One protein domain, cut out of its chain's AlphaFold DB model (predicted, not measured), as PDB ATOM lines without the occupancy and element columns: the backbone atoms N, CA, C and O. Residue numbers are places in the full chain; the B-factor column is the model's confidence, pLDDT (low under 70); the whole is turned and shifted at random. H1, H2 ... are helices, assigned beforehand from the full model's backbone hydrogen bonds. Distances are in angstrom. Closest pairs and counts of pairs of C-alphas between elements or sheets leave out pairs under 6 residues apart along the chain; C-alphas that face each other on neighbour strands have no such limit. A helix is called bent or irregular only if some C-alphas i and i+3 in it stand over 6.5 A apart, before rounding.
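Overview. This is residues 282 to 361 of the 376 residues of the protein "MPN domain-containing protein" of Malassezia vespertilionis (UniProt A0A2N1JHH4). Three helices make an open, flat, three-sided frame, like a triangle left open at one corner: the longest helix, H1, forms one side, and H2 and H3, one after the other, form the other two. The frame is very loose, with no helix touching another; the chain turns back at the link of residues 312 to 318, and H3 ends on the side of the open corner, where H1 begins. The 80 printed residues hold three named helices in the order H1, H2, H3 and no named strand, and the class is all helix. The whole is extended, with a radius of gyration of the C-alphas of 18.7 A, and the C-alphas span 59 by 35 by 18 A.

Along the chain. H1, the longest helix, covers residues 285 to 311 and measures 38.3 A from first to last C-alpha. It begins with C-alpha 285 at (-36.298, -14.771, -5.424) and ends with C-alpha 311 at (-22.743, 20.921, -2.098). H2 covers residues 319 to 331 and measures 18.7 A from first to last C-alpha; C-alpha 319 is at (-31.522, 19.296, 8.076). H3 covers residues 338 to 361, is 34.2 A long from first to last C-alpha, and ends with C-alpha 361 at (-32.546, -34.007, 0.019). None of the three helices is bent or irregular.

Arrangement. H1 is apart from H2, with no C-alpha of the one within 8 A of the other. By the same test H1 is apart from H3, and H2 is apart from H3. Along y the N-to-C direction is 0.95 for H1, -0.87 for H2 and -0.74 for H3. The centre of H1 is at (-30.570, 3.675, -5.784), that of H2 at (-28.836, 10.463, 8.651) and that of H3 at (-23.026, -20.098, 3.472). Residues 326 to 361, of which 326 to 331 belong to H2 and 338 to 361 to H3, stand free. So do residues 284 to 290, of which 285 to 290 belong to H1, and residues 292 to 302 of H1. In H1, H2 and H3 every O i to N i+4 pair is within hydrogen-bond range.

Size, cuts and confidence. The two C-alphas farthest apart are those of Asp 313 and Ile 361, at 60.2 A, while the first and last printed C-alphas, those of Ser 282 and Ile 361, are 23.2 A apart. The printed part has no cut. The links H1 to H2, of 7 residues, and H2 to H3, of 6 residues, are both short. The mean pLDDT of the printed part of this model is 85.6, and it is under 70 at residues 282 to 283 and residues 333 to 336.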
ATOM      1  N   SER A 282     -43.840 -15.952 -11.575       55.47
ATOM      2  CA  SER A 282     -43.154 -16.151 -10.299       55.47
ATOM      3  C   SER A 282     -41.737 -15.609 -10.442       55.47
ATOM      4  O   SER A 282     -40.871 -16.292 -10.995       55.47
ATOM      5  N   ARG A 283     -41.511 -14.364 -10.010       57.31
ATOM      6  CA  ARG A 283     -40.171 -13.805  -9.952       57.31
ATOM      7  C   ARG A 283     -39.435 -14.788  -9.083       57.31
ATOM      8  O   ARG A 283     -39.857 -15.048  -7.955       57.31
ATOM      9  N   THR A 284     -38.406 -15.409  -9.639       71.44
ATOM     10  CA  THR A 284     -37.527 -16.180  -8.778       71.44
ATOM     11  C   THR A 284     -37.025 -15.205  -7.715       71.44
ATOM     12  O   THR A 284     -36.898 -14.007  -7.988       71.44
ATOM     13  N   ASP A 285     -36.770 -15.666  -6.492       72.00
ATOM     14  CA  ASP A 285     -36.298 -14.771  -5.424       72.00
ATOM     15  C   ASP A 285     -35.063 -13.956  -5.870       72.00
ATOM     16  O   ASP A 285     -34.843 -12.835  -5.418       72.00
ATOM     17  N   LEU A 286     -34.306 -14.485  -6.841       76.25
ATOM     18  CA  LEU A 286     -33.209 -13.810  -7.530       76.25
ATOM     19  C   LEU A 286     -33.645 -12.627  -8.404       76.25
ATOM     20  O   LEU A 286     -32.986 -11.595  -8.369       76.25
ATOM     21  N   ASP A 287     -34.741 -12.730  -9.155       78.19
ATOM     22  CA  ASP A 287     -35.263 -11.620  -9.965       78.19
ATOM     23  C   ASP A 287     -35.864 -10.519  -9.083       78.19
ATOM     24  O   ASP A 287     -35.767  -9.330  -9.398       78.19
ATOM     25  N   ALA A 288     -36.479 -10.906  -7.960       76.69
ATOM     26  CA  ALA A 288     -36.946  -9.968  -6.944       76.69
ATOM     27  C   ALA A 288     -35.768  -9.251  -6.260       76.69
ATOM     28  O   ALA A 288     -35.816  -8.032  -6.089       76.69
ATOM     29  N   LEU A 289     -34.691  -9.979  -5.936       80.69
ATOM     30  CA  LEU A 289     -33.458  -9.412  -5.386       80.69
ATOM     31  C   LEU A 289     -32.735  -8.505  -6.390       80.69
ATOM     32  O   LEU A 289     -32.250  -7.441  -6.021       80.69
ATOM     33  N   ALA A 290     -32.668  -8.894  -7.664       83.94
ATOM     34  CA  ALA A 290     -32.069  -8.068  -8.707       83.94
ATOM     35  C   ALA A 290     -32.820  -6.738  -8.852       83.94
ATOM     36  O   ALA A 290     -32.202  -5.676  -8.890       83.94
ATOM     37  N   ALA A 291     -34.155  -6.783  -8.845       81.62
ATOM     38  CA  ALA A 291     -34.978  -5.582  -8.915       81.62
ATOM     39  C   ALA A 291     -34.877  -4.709  -7.660       81.62
ATOM     40  O   ALA A 291     -34.865  -3.486  -7.777       81.62
ATOM     41  N   SER A 292     -34.781  -5.304  -6.467       85.62
ATOM     42  CA  SER A 292     -34.587  -4.529  -5.238       85.62
ATOM     43  C   SER A 292     -33.199  -3.888  -5.189       85.62
ATOM     44  O   SER A 292     -33.088  -2.733  -4.788       85.62
ATOM     45  N   LEU A 293     -32.154  -4.567  -5.676       88.50
ATOM     46  CA  LEU A 293     -30.815  -3.991  -5.832       88.50
ATOM     47  C   LEU A 293     -30.804  -2.826  -6.827       88.50
ATOM     48  O   LEU A 293     -30.206  -1.791  -6.543       88.50
ATOM     49  N   GLU A 294     -31.490  -2.962  -7.962       91.88
ATOM     50  CA  GLU A 294     -31.621  -1.888  -8.952       91.88
ATOM     51  C   GLU A 294     -32.415  -0.695  -8.391       91.88
ATOM     52  O   GLU A 294     -32.032   0.463  -8.573       91.88
ATOM     53  N   GLN A 295     -33.469  -0.964  -7.615       90.00
ATOM     54  CA  GLN A 295     -34.232   0.063  -6.911       90.00
ATOM     55  C   GLN A 295     -33.381   0.789  -5.861       90.00
ATOM     56  O   GLN A 295     -33.386   2.021  -5.824       90.00
ATOM     57  N   VAL A 296     -32.629   0.061  -5.030       90.56
ATOM     58  CA  VAL A 296     -31.723   0.651  -4.032       90.56
ATOM     59  C   VAL A 296     -30.628   1.462  -4.720       90.56
ATOM     60  O   VAL A 296     -30.314   2.566  -4.278       90.56
ATOM     61  N   HIS A 297     -30.090   0.974  -5.840       92.38
ATOM     62  CA  HIS A 297     -29.113   1.707  -6.639       92.38
ATOM     63  C   HIS A 297     -29.681   3.041  -7.145       92.38
ATOM     64  O   HIS A 297     -29.082   4.089  -6.913       92.38
ATOM     65  N   SER A 298     -30.877   3.023  -7.740       94.81
ATOM     66  CA  SER A 298     -31.584   4.227  -8.195       94.81
ATOM     67  C   SER A 298     -31.874   5.209  -7.051       94.81
ATOM     68  O   SER A 298     -31.674   6.421  -7.177       94.81
ATOM     69  N   GLN A 299     -32.291   4.702  -5.887       90.19
ATOM     70  CA  GLN A 299     -32.518   5.524  -4.698       90.19
ATOM     71  C   GLN A 299     -31.223   6.183  -4.204       90.19
ATOM     72  O   GLN A 299     -31.227   7.382  -3.909       90.19
ATOM     73  N   LEU A 300     -30.115   5.440  -4.166       90.50
ATOM     74  CA  LEU A 300     -28.799   5.969  -3.809       90.50
ATOM     75  C   LEU A 300     -28.312   7.013  -4.820       90.50
ATOM     76  O   LEU A 300     -27.839   8.070  -4.408       90.50
ATOM     77  N   GLU A 301     -28.479   6.788  -6.127       95.50
ATOM     78  CA  GLU A 301     -28.148   7.786  -7.153       95.50
ATOM     79  C   GLU A 301     -28.943   9.084  -6.975       95.50
ATOM     80  O   GLU A 301     -28.390  10.183  -7.100       95.50
ATOM     81  N   ARG A 302     -30.232   8.979  -6.628       92.12
ATOM     82  CA  ARG A 302     -31.087  10.142  -6.365       92.12
ATOM     83  C   ARG A 302     -30.595  10.941  -5.157       92.12
ATOM     84  O   ARG A 302     -30.502  12.167  -5.237       92.12
ATOM     85  N   VAL A 303     -30.231  10.258  -4.069       91.50
ATOM     86  CA  VAL A 303     -29.657  10.888  -2.867       91.50
ATOM     87  C   VAL A 303     -28.308  11.536  -3.181       91.50
ATOM     88  O   VAL A 303     -28.093  12.695  -2.835       91.50
ATOM     89  N   LEU A 304     -27.416  10.845  -3.896       90.19
ATOM     90  CA  LEU A 304     -26.114  11.390  -4.294       90.19
ATOM     91  C   LEU A 304     -26.260  12.626  -5.183       90.19
ATOM     92  O   LEU A 304     -25.522  13.597  -5.022       90.19
ATOM     93  N   THR A 305     -27.222  12.614  -6.105       94.19
ATOM     94  CA  THR A 305     -27.516  13.766  -6.964       94.19
ATOM     95  C   THR A 305     -28.017  14.952  -6.145       94.19
ATOM     96  O   THR A 305     -27.561  16.072  -6.363       94.19
ATOM     97  N   TYR A 306     -28.907  14.721  -5.176       90.25
ATOM     98  CA  TYR A 306     -29.367  15.760  -4.254       90.25
ATOM     99  C   TYR A 306     -28.206  16.354  -3.448       90.25
ATOM    100  O   TYR A 306     -28.018  17.568  -3.453       90.25
ATOM    101  N   LEU A 307     -27.363  15.510  -2.843       90.00
ATOM    102  CA  LEU A 307     -26.206  15.965  -2.070       90.00
ATOM    103  C   LEU A 307     -25.221  16.769  -2.920       90.00
ATOM    104  O   LEU A 307     -24.737  17.798  -2.464       90.00
ATOM    105  N   ARG A 308     -24.958  16.360  -4.170       92.50
ATOM    106  CA  ARG A 308     -24.102  17.124  -5.096       92.50
ATOM    107  C   ARG A 308     -24.652  18.522  -5.376       92.50
ATOM    108  O   ARG A 308     -23.868  19.462  -5.413       92.50
ATOM    109  N   LYS A 309     -25.971  18.668  -5.539       91.50
ATOM    110  CA  LYS A 309     -26.622  19.973  -5.757       91.50
ATOM    111  C   LYS A 309     -26.579  20.865  -4.521       91.50
ATOM    112  O   LYS A 309     -26.352  22.062  -4.648       91.50
ATOM    113  N   VAL A 310     -26.751  20.283  -3.333       92.38
ATOM    114  CA  VAL A 310     -26.605  21.007  -2.061       92.38
ATOM    115  C   VAL A 310     -25.151  21.444  -1.850       92.38
ATOM    116  O   VAL A 310     -24.903  22.562  -1.422       92.38
ATOM    117  N   LEU A 311     -24.175  20.604  -2.208       90.81
ATOM    118  CA  LEU A 311     -22.743  20.921  -2.098       90.81
ATOM    119  C   LEU A 311     -22.300  21.982  -3.125       90.81
ATOM    120  O   LEU A 311     -21.403  22.768  -2.847       90.81
ATOM    121  N   ALA A 312     -22.951  22.025  -4.291       92.25
ATOM    122  CA  ALA A 312     -22.793  23.076  -5.298       92.25
ATOM    123  C   ALA A 312     -23.550  24.380  -4.960       92.25
ATOM    124  O   ALA A 312     -23.514  25.316  -5.756       92.25
ATOM    125  N   ASP A 313     -24.213  24.441  -3.800       87.69
ATOM    126  CA  ASP A 313     -24.993  25.583  -3.306       87.69
ATOM    127  C   ASP A 313     -26.199  25.969  -4.199       87.69
ATOM    128  O   ASP A 313     -26.720  27.080  -4.128       87.69
ATOM    129  N   GLU A 314     -26.688  25.043  -5.039       89.81
ATOM    130  CA  GLU A 314     -27.857  25.262  -5.913       89.81
ATOM    131  C   GLU A 314     -29.195  25.136  -5.161       89.81
ATOM    132  O   GLU A 314     -30.189  25.752  -5.547       89.81
ATOM    133  N   ILE A 315     -29.244  24.303  -4.113       87.00
ATOM    134  CA  ILE A 315     -30.451  24.004  -3.325       87.00
ATOM    135  C   ILE A 315     -30.102  24.106  -1.833       87.00
ATOM    136  O   ILE A 315     -29.127  23.479  -1.414       87.00
ATOM    137  N   PRO A 316     -30.894  24.818  -1.002       84.31
ATOM    138  CA  PRO A 316     -30.682  24.828   0.441       84.31
ATOM    139  C   PRO A 316     -30.902  23.423   1.018       84.31
ATOM    140  O   PRO A 316     -31.941  22.797   0.798       84.31
ATOM    141  N   GLY A 317     -29.908  22.918   1.748       82.44
ATOM    142  CA  GLY A 317     -29.957  21.584   2.342       82.44
ATOM    143  C   GLY A 317     -31.006  21.468   3.450       82.44
ATOM    144  O   GLY A 317     -31.073  22.313   4.345       82.44
ATOM    145  N   ASP A 318     -31.790  20.391   3.419       88.25
ATOM    146  CA  ASP A 318     -32.719  20.047   4.494       88.25
ATOM    147  C   ASP A 318     -31.986  19.317   5.636       88.25
ATOM    148  O   ASP A 318     -31.316  18.297   5.441       88.25
ATOM    149  N   LYS A 319     -32.134  19.841   6.858       84.88
ATOM    150  CA  LYS A 319     -31.522  19.296   8.076       84.88
ATOM    151  C   LYS A 319     -32.112  17.937   8.461       84.88
ATOM    152  O   LYS A 319     -31.385  17.113   9.013       84.88
ATOM    153  N   ALA A 320     -33.391  17.690   8.167       84.81
ATOM    154  CA  ALA A 320     -34.044  16.419   8.476       84.81
ATOM    155  C   ALA A 320     -33.445  15.274   7.644       84.81
ATOM    156  O   ALA A 320     -33.069  14.236   8.191       84.81
ATOM    157  N   VAL A 321     -33.253  15.508   6.341       86.00
ATOM    158  CA  VAL A 321     -32.606  14.553   5.426       86.00
ATOM    159  C   VAL A 321     -31.152  14.309   5.834       86.00
ATOM    160  O   VAL A 321     -30.712  13.163   5.873       86.00
ATOM    161  N   GLY A 322     -30.410  15.360   6.198       86.12
ATOM    162  CA  GLY A 322     -29.031  15.229   6.678       86.12
ATOM    163  C   GLY A 322     -28.906  14.358   7.934       86.12
ATOM    164  O   GLY A 322     -28.023  13.502   8.000       86.12
ATOM    165  N   ARG A 323     -29.818  14.521   8.902       87.12
ATOM    166  CA  ARG A 323     -29.859  13.687  10.113       87.12
ATOM    167  C   ARG A 323     -30.191  12.233   9.785       87.12
ATOM    168  O   ARG A 323     -29.475  11.343  10.224       87.12
ATOM    169  N   PHE A 324     -31.204  12.003   8.950       86.69
ATOM    170  CA  PHE A 324     -31.587  10.655   8.528       86.69
ATOM    171  C   PHE A 324     -30.445   9.921   7.810       86.69
ATOM    172  O   PHE A 324     -30.191   8.745   8.069       86.69
ATOM    173  N   LEU A 325     -29.715  10.618   6.934       87.19
ATOM    174  CA  LEU A 325     -28.543  10.060   6.258       87.19
ATOM    175  C   LEU A 325     -27.413   9.745   7.241       87.19
ATOM    176  O   LEU A 325     -26.792   8.694   7.121       87.19
ATOM    177  N   SER A 326     -27.169  10.617   8.222       85.38
ATOM    178  CA  SER A 326     -26.176  10.376   9.273       85.38
ATOM    179  C   SER A 326     -26.516   9.135  10.099       85.38
ATOM    180  O   SER A 326     -25.646   8.294  10.319       85.38
ATOM    181  N   ASP A 327     -27.778   8.990  10.503       88.75
ATOM    182  CA  ASP A 327     -28.245   7.837  11.273       88.75
ATOM    183  C   ASP A 327     -28.139   6.551  10.435       88.75
ATOM    184  O   ASP A 327     -27.610   5.543  10.899       88.75
ATOM    185  N   THR A 328     -28.533   6.600   9.158       85.31
ATOM    186  CA  THR A 328     -28.453   5.451   8.238       85.31
ATOM    187  C   THR A 328     -27.006   5.013   7.986       85.31
ATOM    188  O   THR A 328     -26.709   3.819   7.993       85.31
ATOM    189  N   ILE A 329     -26.080   5.959   7.794       83.19
ATOM    190  CA  ILE A 329     -24.649   5.660   7.624       83.19
ATOM    191  C   ILE A 329     -24.050   5.116   8.925       83.19
ATOM    192  O   ILE A 329     -23.187   4.245   8.868       83.19
ATOM    193  N   GLY A 330     -24.529   5.578  10.084       81.00
ATOM    194  CA  GLY A 330     -24.115   5.070  11.393       81.00
ATOM    195  C   GLY A 330     -24.516   3.614  11.653       81.00
ATOM    196  O   GLY A 330     -23.825   2.921  12.395       81.00
ATOM    197  N   VAL A 331     -25.595   3.133  11.024       82.38
ATOM    198  CA  VAL A 331     -26.042   1.729  11.109       82.38
ATOM    199  C   VAL A 331     -25.184   0.798  10.248       82.38
ATOM    200  O   VAL A 331     -25.015  -0.375  10.581       82.38
ATOM    201  N   VAL A 332     -24.619   1.296   9.143       78.31
ATOM    202  CA  VAL A 332     -23.719   0.495   8.306       78.31
ATOM    203  C   VAL A 332     -22.401   0.313   9.064       78.31
ATOM    204  O   VAL A 332     -21.803   1.313   9.459       78.31
ATOM    205  N   PRO A 333     -21.905  -0.924   9.264       68.38
ATOM    206  CA  PRO A 333     -20.676  -1.153  10.014       68.38
ATOM    207  C   PRO A 333     -19.460  -0.572   9.275       68.38
ATOM    208  O   PRO A 333     -18.790  -1.235   8.480       68.38
ATOM    209  N   ALA A 334     -19.170   0.699   9.541       55.03
ATOM    210  CA  ALA A 334     -18.006   1.407   9.046       55.03
ATOM    211  C   ALA A 334     -16.777   0.929   9.833       55.03
ATOM    212  O   ALA A 334     -16.570   1.312  10.980       55.03
ATOM    213  N   GLY A 335     -15.971   0.056   9.223       62.25
ATOM    214  CA  GLY A 335     -14.704  -0.398   9.810       62.25
ATOM    215  C   GLY A 335     -14.423  -1.896   9.719       62.25
ATOM    216  O   GLY A 335     -13.356  -2.329  10.152       62.25
ATOM    217  N   VAL A 336     -15.320  -2.704   9.142       64.94
ATOM    218  CA  VAL A 336     -15.010  -4.118   8.889       64.94
ATOM    219  C   VAL A 336     -14.008  -4.200   7.741       64.94
ATOM    220  O   VAL A 336     -14.261  -3.717   6.637       64.94
ATOM    221  N   SER A 337     -12.845  -4.799   8.002       77.38
ATOM    222  CA  SER A 337     -11.850  -5.029   6.957       77.38
ATOM    223  C   SER A 337     -12.442  -5.930   5.864       77.38
ATOM    224  O   SER A 337     -13.137  -6.899   6.180       77.38
ATOM    225  N   SER A 338     -12.164  -5.628   4.588       76.62
ATOM    226  CA  SER A 338     -12.693  -6.377   3.428       76.62
ATOM    227  C   SER A 338     -12.527  -7.892   3.590       76.62
ATOM    228  O   SER A 338     -13.444  -8.655   3.312       76.62
ATOM    229  N   ALA A 339     -11.390  -8.326   4.142       83.06
ATOM    230  CA  ALA A 339     -11.089  -9.737   4.368       83.06
ATOM    231  C   ALA A 339     -11.990 -10.393   5.431       83.06
ATOM    232  O   ALA A 339     -12.382 -11.551   5.290       83.06
ATOM    233  N   THR A 340     -12.338  -9.673   6.504       81.69
ATOM    234  CA  THR A 340     -13.237 -10.198   7.544       81.69
ATOM    235  C   THR A 340     -14.667 -10.300   7.023       81.69
ATOM    236  O   THR A 340     -15.342 -11.289   7.295       81.69
ATOM    237  N   LEU A 341     -15.110  -9.316   6.234       82.25
ATOM    238  CA  LEU A 341     -16.435  -9.327   5.615       82.25
ATOM    239  C   LEU A 341     -16.565 -10.488   4.624       82.25
ATOM    240  O   LEU A 341     -17.528 -11.244   4.708       82.25
ATOM    241  N   GLU A 342     -15.574 -10.688   3.752       85.56
ATOM    242  CA  GLU A 342     -15.545 -11.822   2.820       85.56
ATOM    243  C   GLU A 342     -15.588 -13.169   3.550       85.56
ATOM    244  O   GLU A 342     -16.331 -14.064   3.153       85.56
ATOM    245  N   SER A 343     -14.845 -13.318   4.652       88.69
ATOM    246  CA  SER A 343     -14.886 -14.542   5.461       88.69
ATOM    247  C   SER A 343     -16.266 -14.784   6.077       88.69
ATOM    248  O   SER A 343     -16.750 -15.915   6.057       88.69
ATOM    249  N   LEU A 344     -16.901 -13.746   6.630       85.44
ATOM    250  CA  LEU A 344     -18.234 -13.851   7.228       85.44
ATOM    251  C   LEU A 344     -19.297 -14.162   6.170       85.44
ATOM    252  O   LEU A 344     -20.146 -15.023   6.389       85.44
ATOM    253  N   PHE A 345     -19.212 -13.519   5.004       85.69
ATOM    254  CA  PHE A 345     -20.118 -13.761   3.888       85.69
ATOM    255  C   PHE A 345     -19.970 -15.183   3.339       85.69
ATOM    256  O   PHE A 345     -20.969 -15.872   3.156       85.69
ATOM    257  N   ASN A 346     -18.737 -15.669   3.165       89.94
ATOM    258  CA  ASN A 346     -18.479 -17.039   2.720       89.94
ATOM    259  C   ASN A 346     -18.992 -18.084   3.722       89.94
ATOM    260  O   ASN A 346     -19.601 -19.067   3.304       89.94
ATOM    261  N   SER A 347     -18.797 -17.863   5.027       91.38
ATOM    262  CA  SER A 347     -19.350 -18.744   6.065       91.38
ATOM    263  C   SER A 347     -20.876 -18.777   6.001       91.38
ATOM    264  O   SER A 347     -21.474 -19.849   5.977       91.38
ATOM    265  N   HIS A 348     -21.512 -17.610   5.892       89.00
ATOM    266  CA  HIS A 348     -22.966 -17.520   5.800       89.00
ATOM    267  C   HIS A 348     -23.517 -18.177   4.523       89.00
ATOM    268  O   HIS A 348     -24.504 -18.909   4.577       89.00
ATOM    269  N   MET A 349     -22.859 -17.979   3.376       90.69
ATOM    270  CA  MET A 349     -23.212 -18.658   2.125       90.69
ATOM    271  C   MET A 349     -23.090 -20.177   2.251       90.69
ATOM    272  O   MET A 349     -23.954 -20.904   1.761       90.69
ATOM    273  N   GLN A 350     -22.038 -20.665   2.910       92.38
ATOM    274  CA  GLN A 350     -21.843 -22.092   3.144       92.38
ATOM    275  C   GLN A 350     -22.984 -22.680   3.985       92.38
ATOM    276  O   GLN A 350     -23.510 -23.741   3.637       92.38
ATOM    277  N   ASP A 351     -23.425 -21.966   5.020       94.44
ATOM    278  CA  ASP A 351     -24.556 -22.374   5.855       94.44
ATOM    279  C   ASP A 351     -25.876 -22.378   5.070       94.44
ATOM    280  O   ASP A 351     -26.617 -23.365   5.110       94.44
ATOM    281  N   ILE A 352     -26.150 -21.334   4.277       93.38
ATOM    282  CA  ILE A 352     -27.338 -21.280   3.408       93.38
ATOM    283  C   ILE A 352     -27.337 -22.446   2.416       93.38
ATOM    284  O   ILE A 352     -28.367 -23.100   2.223       93.38
ATOM    285  N   PHE A 353     -26.196 -22.746   1.789       93.75
ATOM    286  CA  PHE A 353     -26.101 -23.861   0.851       93.75
ATOM    287  C   PHE A 353     -26.306 -25.206   1.533       93.75
ATOM    288  O   PHE A 353     -26.996 -26.059   0.975       93.75
ATOM    289  N   MET A 354     -25.775 -25.393   2.740       94.50
ATOM    290  CA  MET A 354     -26.002 -26.606   3.519       94.50
ATOM    291  C   MET A 354     -27.494 -26.793   3.832       94.50
ATOM    292  O   MET A 354     -28.026 -27.885   3.623       94.50
ATOM    293  N   VAL A 355     -28.192 -25.736   4.259       94.69
ATOM    294  CA  VAL A 355     -29.634 -25.789   4.560       94.69
ATOM    295  C   VAL A 355     -30.462 -26.034   3.296       94.69
ATOM    296  O   VAL A 355     -31.349 -26.891   3.293       94.69
ATOM    297  N   SER A 356     -30.152 -25.347   2.194       92.88
ATOM    298  CA  SER A 356     -30.831 -25.551   0.907       92.88
ATOM    299  C   SER A 356     -30.633 -26.975   0.385       92.88
ATOM    300  O   SER A 356     -31.579 -27.613  -0.080       92.88
ATOM    301  N   TYR A 357     -29.416 -27.507   0.501       95.94
ATOM    302  CA  TYR A 357     -29.106 -28.871   0.095       95.94
ATOM    303  C   TYR A 357     -29.851 -29.900   0.951       95.94
ATOM    304  O   TYR A 357     -30.443 -30.831   0.408       95.94
ATOM    305  N   LEU A 358     -29.904 -29.696   2.272       95.88
ATOM    306  CA  LEU A 358     -30.672 -30.548   3.176       95.88
ATOM    307  C   LEU A 358     -32.169 -30.527   2.839       95.88
ATOM    308  O   LEU A 358     -32.785 -31.586   2.753       95.88
ATOM    309  N   SER A 359     -32.742 -29.348   2.586       95.31
ATOM    310  CA  SER A 359     -34.137 -29.211   2.153       95.31
ATOM    311  C   SER A 359     -34.400 -29.984   0.857       95.31
ATOM    312  O   SER A 359     -35.334 -30.780   0.801       95.31
ATOM    313  N   LYS A 360     -33.520 -29.850  -0.146       95.19
ATOM    314  CA  LYS A 360     -33.623 -30.596  -1.410       95.19
ATOM    315  C   LYS A 360     -33.513 -32.107  -1.214       95.19
ATOM    316  O   LYS A 360     -34.260 -32.842  -1.854       95.19
ATOM    317  N   ILE A 361     -32.631 -32.581  -0.330       97.00
ATOM    318  CA  ILE A 361     -32.546 -34.007   0.019       97.00
ATOM    319  C   ILE A 361     -33.844 -34.477   0.670       97.00
ATOM    320  O   ILE A 361     -34.348 -35.531   0.298       97.00
TER     321      ILE A 361